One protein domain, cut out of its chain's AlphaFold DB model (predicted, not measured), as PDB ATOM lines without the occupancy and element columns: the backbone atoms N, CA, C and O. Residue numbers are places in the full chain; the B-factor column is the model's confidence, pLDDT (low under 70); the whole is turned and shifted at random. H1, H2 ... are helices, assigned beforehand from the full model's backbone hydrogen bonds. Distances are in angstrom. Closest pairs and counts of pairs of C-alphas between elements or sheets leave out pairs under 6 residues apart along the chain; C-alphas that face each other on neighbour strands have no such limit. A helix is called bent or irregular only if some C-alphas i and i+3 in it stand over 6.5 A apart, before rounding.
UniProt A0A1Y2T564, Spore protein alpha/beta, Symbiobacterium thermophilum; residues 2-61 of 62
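Overview. This is residues 2 to 61 of the 62 residues of the protein "Spore protein alpha/beta" of Symbiobacterium thermophilum (UniProt A0A1Y2T564). One long helix, H3, makes the length of the domain, and the two short helices before it, H1 and H2, fold back beside its first part to make a small head. H1 packs at a steep tilt on residues 34 to 38 of H3, H2 sits at the far end of the head without touching H3, and residues 42 to 61 stick out from the head as a bare arm, of which 42 to 59 belong to H3. The printed part has 60 residues with three named helices, in the order H1, H2, H3, and no named strand; the class is all helix. The whole is extended, with a radius of gyration of the C-alphas of 16.8 A, and spans 56 by 18 by 15 A.

Along the chain. H3 is residues 28 to 59, 46.0 A from first to last C-alpha, beginning at C-alpha 28 at (60.025, -58.365, -4.293) and ending at C-alpha 59 at (92.945, -26.199, -5.370). H1 is residues 2 to 10, 12.4 A long, with C-alpha 2 at (68.744, -50.223, 9.140). H2 is residues 15 to 21, 10.1 A long. H1, H2 and H3 are not bent.

Arrangement. H3 touches H1 with residues 34 to 38 alone. Their closest C-alphas, those of Val 8 and Ile 34, are 5.9 A apart. The two helices run opposite ways at a steep tilt of 61 degrees. H1 and H2 are close but not clearly touching, with 2 pairs of C-alphas within 8 A, the closest being those of Ala 9 and Thr 15 at 5.3 A. Their lines are only just about perpendicular, at 73 degrees. H2 and H3 are apart, though they follow each other in the chain. In H1, H2 and H3 every pair of O of residue i and N of residue i+4 is within hydrogen-bond range.

Size, cuts and confidence. The C-alphas farthest apart in the domain are those of Gln 20 and Leu 61, at 56.6 A, while those of Asp 2 and Leu 61, the first and last printed, are 40.9 A apart. Residues 42 to 61 stand free. Without them the body has 40 residues, spans 26 by 18 by 16 A and has a radius of gyration of 9.1 A. The link from H1 to H2, 4 residues, is tight, and the link from H2 to H3, 6 residues, is short. The printed part has no cut. The mean pLDDT of the printed part is 89.6, and residues 58 to 61 are under 70.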
ATOM      1  N   ASP A   2      70.161 -50.044   8.791       85.62
ATOM      2  CA  ASP A   2      68.744 -50.223   9.140       85.62
ATOM      3  C   ASP A   2      67.944 -48.930   9.274       85.62
ATOM      4  O   ASP A   2      66.832 -48.864   8.765       85.62
ATOM      5  N   ARG A   3      68.516 -47.864   9.847       89.44
ATOM      6  CA  ARG A   3      67.834 -46.559   9.935       89.44
ATOM      7  C   ARG A   3      67.347 -46.053   8.573       89.44
ATOM      8  O   ARG A   3      66.227 -45.574   8.463       89.44
ATOM      9  N   LEU A   4      68.174 -46.196   7.537       89.50
ATOM     10  CA  LEU A   4      67.840 -45.745   6.189       89.50
ATOM     11  C   LEU A   4      66.753 -46.622   5.551       89.50
ATOM     12  O   LEU A   4      65.894 -46.110   4.842       89.50
ATOM     13  N   LYS A   5      66.759 -47.932   5.831       89.00
ATOM     14  CA  LYS A   5      65.683 -48.836   5.398       89.00
ATOM     15  C   LYS A   5      64.339 -48.411   5.981       89.00
ATOM     16  O   LYS A   5      63.362 -48.372   5.242       89.00
ATOM     17  N   TRP A   6      64.308 -48.057   7.265       93.44
ATOM     18  CA  TRP A   6      63.096 -47.583   7.934       93.44
ATOM     19  C   TRP A   6      62.633 -46.211   7.436       93.44
ATOM     20  O   TRP A   6      61.457 -46.059   7.134       93.44
ATOM     21  N   GLU A   7      63.547 -45.259   7.239       92.88
ATOM     22  CA  GLU A   7      63.226 -43.944   6.656       92.88
ATOM     23  C   GLU A   7      62.606 -44.085   5.254       92.88
ATOM     24  O   GLU A   7      61.599 -43.462   4.926       92.88
ATOM     25  N   VAL A   8      63.183 -44.950   4.414       92.38
ATOM     26  CA  VAL A   8      62.669 -45.190   3.059       92.38
ATOM     27  C   VAL A   8      61.352 -45.971   3.084       92.38
ATOM     28  O   VAL A   8      60.486 -45.706   2.250       92.38
ATOM     29  N   ALA A   9      61.183 -46.911   4.018       92.19
ATOM     30  CA  ALA A   9      59.930 -47.638   4.218       92.19
ATOM     31  C   ALA A   9      58.786 -46.709   4.646       92.19
ATOM     32  O   ALA A   9      57.683 -46.826   4.112       92.19
ATOM     33  N   GLU A  10      59.065 -45.754   5.531       93.50
ATOM     34  CA  GLU A  10      58.121 -44.723   5.965       93.50
ATOM     35  C   GLU A  10      57.695 -43.843   4.788       93.50
ATOM     36  O   GLU A  10      56.509 -43.727   4.493       93.50
ATOM     37  N   GLN A  11      58.657 -43.347   4.005       90.88
ATOM     38  CA  GLN A  11      58.385 -42.590   2.776       90.88
ATOM     39  C   GLN A  11      57.696 -43.411   1.672       90.88
ATOM     40  O   GLN A  11      57.251 -42.855   0.664       90.88
ATOM     41  N   ALA A  12      57.693 -44.738   1.781       89.38
ATOM     42  CA  ALA A  12      57.006 -45.637   0.861       89.38
ATOM     43  C   ALA A  12      55.633 -46.085   1.387       89.38
ATOM     44  O   ALA A  12      54.923 -46.766   0.653       89.38
ATOM     45  N   GLY A  13      55.259 -45.723   2.621       91.69
ATOM     46  CA  GLY A  13      54.018 -46.171   3.257       91.69
ATOM     47  C   GLY A  13      53.994 -47.668   3.586       91.69
ATOM     48  O   GLY A  13      52.923 -48.252   3.684       91.69
ATOM     49  N   LEU A  14      55.161 -48.309   3.724       93.88
ATOM     50  CA  LEU A  14      55.284 -49.762   3.926       93.88
ATOM     51  C   LEU A  14      55.633 -50.147   5.370       93.88
ATOM     52  O   LEU A  14      55.735 -51.334   5.677       93.88
ATOM     53  N   THR A  15      55.826 -49.166   6.256       94.38
ATOM     54  CA  THR A  15      56.273 -49.389   7.639       94.38
ATOM     55  C   THR A  15      55.384 -50.369   8.392       94.38
ATOM     56  O   THR A  15      55.901 -51.313   8.981       94.38
ATOM     57  N   GLU A  16      54.063 -50.189   8.347       93.81
ATOM     58  CA  GLU A  16      53.122 -51.050   9.073       93.81
ATOM     59  C   GLU A  16      53.212 -52.508   8.605       93.81
ATOM     60  O   GLU A  16      53.349 -53.418   9.421       93.81
ATOM     61  N   GLN A  17      53.255 -52.724   7.290       92.62
ATOM     62  CA  GLN A  17      53.370 -54.056   6.701       92.62
ATOM     63  C   GLN A  17      54.683 -54.749   7.101       92.62
ATOM     64  O   GLN A  17      54.695 -55.937   7.418       92.62
ATOM     65  N   ILE A  18      55.789 -54.001   7.128       94.06
ATOM     66  CA  ILE A  18      57.102 -54.516   7.536       94.06
ATOM     67  C   ILE A  18      57.120 -54.849   9.030       94.06
ATOM     68  O   ILE A  18      57.726 -55.846   9.415       94.06
ATOM     69  N   VAL A  19      56.474 -54.042   9.875       94.88
ATOM     70  CA  VAL A  19      56.378 -54.302  11.321       94.88
ATOM     71  C   VAL A  19      55.530 -55.544  11.598       94.88
ATOM     72  O   VAL A  19      55.908 -56.355  12.438       94.88
ATOM     73  N   GLN A  20      54.415 -55.718  10.884       95.81
ATOM     74  CA  GLN A  20      53.496 -56.840  11.093       95.81
ATOM     75  C   GLN A  20      54.036 -58.169  10.556       95.81
ATOM     76  O   GLN A  20      53.884 -59.201  11.203       95.81
ATOM     77  N   HIS A  21      54.650 -58.157   9.372       93.50
ATOM     78  CA  HIS A  21      55.020 -59.391   8.672       93.50
ATOM     79  C   HIS A  21      56.522 -59.634   8.599       93.50
ATOM     80  O   HIS A  21      56.934 -60.765   8.373       93.50
ATOM     81  N   GLY A  22      57.342 -58.604   8.799       92.31
ATOM     82  CA  GLY A  22      58.783 -58.674   8.616       92.31
ATOM     83  C   GLY A  22      59.222 -58.446   7.168       92.31
ATOM     84  O   GLY A  22      58.486 -58.635   6.200       92.31
ATOM     85  N   TRP A  23      60.485 -58.048   7.015       90.38
ATOM     86  CA  TRP A  23      61.126 -57.834   5.713       90.38
ATOM     87  C   TRP A  23      61.092 -59.050   4.766       90.38
ATOM     88  O   TRP A  23      60.882 -58.828   3.575       90.38
ATOM     89  N   PRO A  24      61.284 -60.309   5.220       91.50
ATOM     90  CA  PRO A  24      61.285 -61.463   4.313       91.50
ATOM     91  C   PRO A  24      59.919 -61.752   3.677       91.50
ATOM     92  O   PRO A  24      59.851 -62.408   2.642       91.50
ATOM     93  N   GLN A  25      58.840 -61.259   4.285       93.69
ATOM     94  CA  GLN A  25      57.463 -61.445   3.831       93.69
ATOM     95  C   GLN A  25      56.998 -60.315   2.896       93.69
ATOM     96  O   GLN A  25      55.889 -60.357   2.364       93.69
ATOM     97  N   MET A  26      57.839 -59.303   2.668       93.56
ATOM     98  CA  MET A  26      57.553 -58.225   1.729       93.56
ATOM     99  C   MET A  26      57.662 -58.705   0.282       93.56
ATOM    100  O   MET A  26      58.525 -59.506  -0.074       93.56
ATOM    101  N   SER A  27      56.818 -58.157  -0.597       93.06
ATOM    102  CA  SER A  27      56.914 -58.460  -2.029       93.06
ATOM    103  C   SER A  27      58.257 -58.003  -2.614       93.06
ATOM    104  O   SER A  27      58.774 -56.940  -2.258       93.06
ATOM    105  N   SER A  28      58.782 -58.738  -3.599       93.00
ATOM    106  CA  SER A  28      60.025 -58.365  -4.293       93.00
ATOM    107  C   SER A  28      59.962 -56.961  -4.901       93.00
ATOM    108  O   SER A  28      60.964 -56.252  -4.922       93.00
ATOM    109  N   ARG A  29      58.773 -56.522  -5.342       92.38
ATOM    110  CA  ARG A  29      58.539 -55.156  -5.835       92.38
ATOM    111  C   ARG A  29      58.734 -54.114  -4.732       92.38
ATOM    112  O   ARG A  29      59.409 -53.115  -4.964       92.38
ATOM    113  N   ALA A  30      58.176 -54.348  -3.546       89.50
ATOM    114  CA  ALA A  30      58.329 -53.457  -2.397       89.50
ATOM    115  C   ALA A  30      59.792 -53.389  -1.928       89.50
ATOM    116  O   ALA A  30      60.342 -52.299  -1.767       89.50
ATOM    117  N   CYS A  31      60.453 -54.544  -1.804       91.62
ATOM    118  CA  CYS A  31      61.878 -54.620  -1.479       91.62
ATOM    119  C   CYS A  31      62.746 -53.904  -2.524       91.62
ATOM    120  O   CYS A  31      63.650 -53.158  -2.156       91.62
ATOM    121  N   GLY A  32      62.447 -54.079  -3.815       91.62
ATOM    122  CA  GLY A  32      63.147 -53.411  -4.912       91.62
ATOM    123  C   GLY A  32      62.972 -51.893  -4.895       91.62
ATOM    124  O   GLY A  32      63.945 -51.164  -5.072       91.62
ATOM    125  N   HIS A  33      61.765 -51.399  -4.609       91.19
ATOM    126  CA  HIS A  33      61.501 -49.962  -4.479       91.19
ATOM    127  C   HIS A  33      62.291 -49.333  -3.326       91.19
ATOM    128  O   HIS A  33      62.948 -48.304  -3.506       91.19
ATOM    129  N   ILE A  34      62.287 -49.981  -2.154       91.94
ATOM    130  CA  ILE A  34      63.059 -49.533  -0.986       91.94
ATOM    131  C   ILE A  34      64.561 -49.585  -1.297       91.94
ATOM    132  O   ILE A  34      65.259 -48.582  -1.154       91.94
ATOM    133  N   GLY A  35      65.059 -50.723  -1.786       91.50
ATOM    134  CA  GLY A  35      66.469 -50.911  -2.133       91.50
ATOM    135  C   GLY A  35      66.966 -49.926  -3.194       91.50
ATOM    136  O   GLY A  35      68.048 -49.362  -3.046       91.50
ATOM    137  N   GLY A  36      66.156 -49.642  -4.216       94.12
ATOM    138  CA  GLY A  36      66.475 -48.676  -5.266       94.12
ATOM    139  C   GLY A  36      66.606 -47.246  -4.741       94.12
ATOM    140  O   GLY A  36      67.563 -46.548  -5.082       94.12
ATOM    141  N   ARG A  37      65.704 -46.809  -3.850       93.12
ATOM    142  CA  ARG A  37      65.798 -45.487  -3.199       93.12
ATOM    143  C   ARG A  37      67.039 -45.371  -2.310       93.12
ATOM    144  O   ARG A  37      67.720 -44.345  -2.348       93.12
ATOM    145  N   ILE A  38      67.357 -46.425  -1.557       92.25
ATOM    146  CA  ILE A  38      68.575 -46.505  -0.738       92.25
ATOM    147  C   ILE A  38      69.820 -46.367  -1.619       92.25
ATOM    148  O   ILE A  38      70.638 -45.474  -1.391       92.25
ATOM    149  N   GLY A  39      69.928 -47.201  -2.657       91.62
ATOM    150  CA  GLY A  39      71.055 -47.188  -3.587       91.62
ATOM    151  C   GLY A  39      71.213 -45.838  -4.288       91.62
ATOM    152  O   GLY A  39      72.307 -45.281  -4.315       91.62
ATOM    153  N   GLY A  40      70.115 -45.244  -4.760       93.81
ATOM    154  CA  GLY A  40      70.133 -43.923  -5.390       93.81
ATOM    155  C   GLY A  40      70.639 -42.813  -4.462       93.81
ATOM    156  O   GLY A  40      71.413 -41.956  -4.892       93.81
ATOM    157  N   ARG A  41      70.261 -42.828  -3.174       90.94
ATOM    158  CA  ARG A  41      70.781 -41.865  -2.184       90.94
ATOM    159  C   ARG A  41      72.280 -42.054  -1.957       90.94
ATOM    160  O   ARG A  41      72.999 -41.061  -1.886       90.94
ATOM    161  N   MET A  42      72.753 -43.299  -1.884       91.50
ATOM    162  CA  MET A  42      74.182 -43.597  -1.740       91.50
ATOM    163  C   MET A  42      74.988 -43.097  -2.941       91.50
ATOM    164  O   MET A  42      75.986 -42.411  -2.746       91.50
ATOM    165  N   VAL A  43      74.520 -43.348  -4.169       94.25
ATOM    166  CA  VAL A  43      75.188 -42.870  -5.394       94.25
ATOM    167  C   VAL A  43      75.284 -41.344  -5.414       94.25
ATOM    168  O   VAL A  43      76.350 -40.809  -5.696       94.25
ATOM    169  N   LYS A  44      74.217 -40.624  -5.042       94.69
ATOM    170  CA  LYS A  44      74.257 -39.151  -4.952       94.69
ATOM    171  C   LYS A  44      75.305 -38.648  -3.957       94.69
ATOM    172  O   LYS A  44      75.992 -37.672  -4.235       94.69
ATOM    173  N   VAL A  45      75.436 -39.310  -2.807       92.75
ATOM    174  CA  VAL A  45      76.463 -38.976  -1.808       92.75
ATOM    175  C   VAL A  45      77.866 -39.245  -2.359       92.75
ATOM    176  O   VAL A  45      78.749 -38.411  -2.191       92.75
ATOM    177  N   MET A  46      78.063 -40.365  -3.060       90.81
ATOM    178  CA  MET A  46      79.342 -40.689  -3.700       90.81
ATOM    179  C   MET A  46      79.732 -39.660  -4.766       90.81
ATOM    180  O   MET A  46      80.881 -39.233  -4.792       90.81
ATOM    181  N   LEU A  47      78.782 -39.233  -5.604       95.38
ATOM    182  CA  LEU A  47      79.017 -38.193  -6.610       95.38
ATOM    183  C   LEU A  47      79.454 -36.881  -5.958       95.38
ATOM    184  O   LEU A  47      80.471 -36.323  -6.353       95.38
ATOM    185  N   LYS A  48      78.758 -36.451  -4.899       94.50
ATOM    186  CA  LYS A  48      79.129 -35.245  -4.153       94.50
ATOM    187  C   LYS A  48      80.563 -35.318  -3.618       94.50
ATOM    188  O   LYS A  48      81.305 -34.349  -3.734       94.50
ATOM    189  N   TYR A  49      80.965 -36.455  -3.045       91.88
ATOM    190  CA  TYR A  49      82.338 -36.620  -2.559       91.88
ATOM    191  C   TYR A  49      83.368 -36.617  -3.691       91.88
ATOM    192  O   TYR A  49      84.436 -36.037  -3.526       91.88
ATOM    193  N   ALA A  50      83.052 -37.219  -4.839       92.56
ATOM    194  CA  ALA A  50      83.929 -37.182  -6.005       92.56
ATOM    195  C   ALA A  50      84.106 -35.749  -6.540       92.56
ATOM    196  O   ALA A  50      85.230 -35.330  -6.804       92.56
ATOM    197  N   GLU A  51      83.023 -34.974  -6.637       94.62
ATOM    198  CA  GLU A  51      83.061 -33.560  -7.035       94.62
ATOM    199  C   GLU A  51      83.906 -32.718  -6.066       94.62
ATOM    200  O   GLU A  51      84.729 -31.915  -6.503       94.62
ATOM    201  N   GLN A  52      83.750 -32.934  -4.755       93.75
ATOM    202  CA  GLN A  52      84.549 -32.260  -3.726       93.75
ATOM    203  C   GLN A  52      86.035 -32.617  -3.827       93.75
ATOM    204  O   GLN A  52      86.871 -31.720  -3.857       93.75
ATOM    205  N   ALA A  53      86.361 -33.904  -3.962       91.06
ATOM    206  CA  ALA A  53      87.741 -34.360  -4.102       91.06
ATOM    207  C   ALA A  53      88.420 -33.780  -5.356       91.06
ATOM    208  O   ALA A  53      89.592 -33.409  -5.315       91.06
ATOM    209  N   LEU A  54      87.685 -33.652  -6.469       92.81
ATOM    210  CA  LEU A  54      88.185 -33.004  -7.685       92.81
ATOM    211  C   LEU A  54      88.403 -31.497  -7.486       92.81
ATOM    212  O   LEU A  54      89.417 -30.963  -7.935       92.81
ATOM    213  N   ALA A  55      87.488 -30.815  -6.795       92.62
ATOM    214  CA  ALA A  55      87.625 -29.392  -6.485       92.62
ATOM    215  C   ALA A  55      88.826 -29.113  -5.559       92.62
ATOM    216  O   ALA A  55      89.590 -28.180  -5.803       92.62
ATOM    217  N   GLU A  56      89.038 -29.948  -4.540       85.31
ATOM    218  CA  GLU A  56      90.167 -29.862  -3.601       85.31
ATOM    219  C   GLU A  56      91.506 -30.220  -4.269       85.31
ATOM    220  O   GLU A  56      92.506 -29.515  -4.101       85.31
ATOM    221  N   GLY A  57      91.524 -31.260  -5.108       74.69
ATOM    222  CA  GLY A  57      92.689 -31.618  -5.921       74.69
ATOM    223  C   GLY A  57      93.080 -30.505  -6.901       74.69
ATOM    224  O   GLY A  57      94.263 -30.214  -7.072       74.69
ATOM    225  N   SER A  58      92.094 -29.808  -7.476       59.75
ATOM    226  CA  SER A  58      92.320 -28.626  -8.315       59.75
ATOM    227  C   SER A  58      92.794 -27.398  -7.524       59.75
ATOM    228  O   SER A  58      93.414 -26.516  -8.120       59.75
ATOM    229  N   ALA A  59      92.506 -27.306  -6.223       57.56
ATOM    230  CA  ALA A  59      92.945 -26.199  -5.370       57.56
ATOM    231  C   ALA A  59      94.418 -26.328  -4.944       57.56
ATOM    232  O   ALA A  59      95.067 -25.319  -4.701       57.56
ATOM    233  N   THR A  60      94.955 -27.552  -4.907       55.78
ATOM    234  CA  THR A  60      96.347 -27.835  -4.503       55.78
ATOM    235  C   THR A  60      97.372 -27.578  -5.627       55.78
ATOM    236  O   THR A  60      98.570 -27.540  -5.373       55.78
ATOM    237  N   LEU A  61      96.921 -27.392  -6.874       56.44
ATOM    238  CA  LEU A  61      97.770 -27.147  -8.055       56.44
ATOM    239  C   LEU A  61      97.921 -25.654  -8.430       56.44
ATOM    240  O   LEU A  61      98.370 -25.352  -9.536       56.44
TER     241      LEU A  61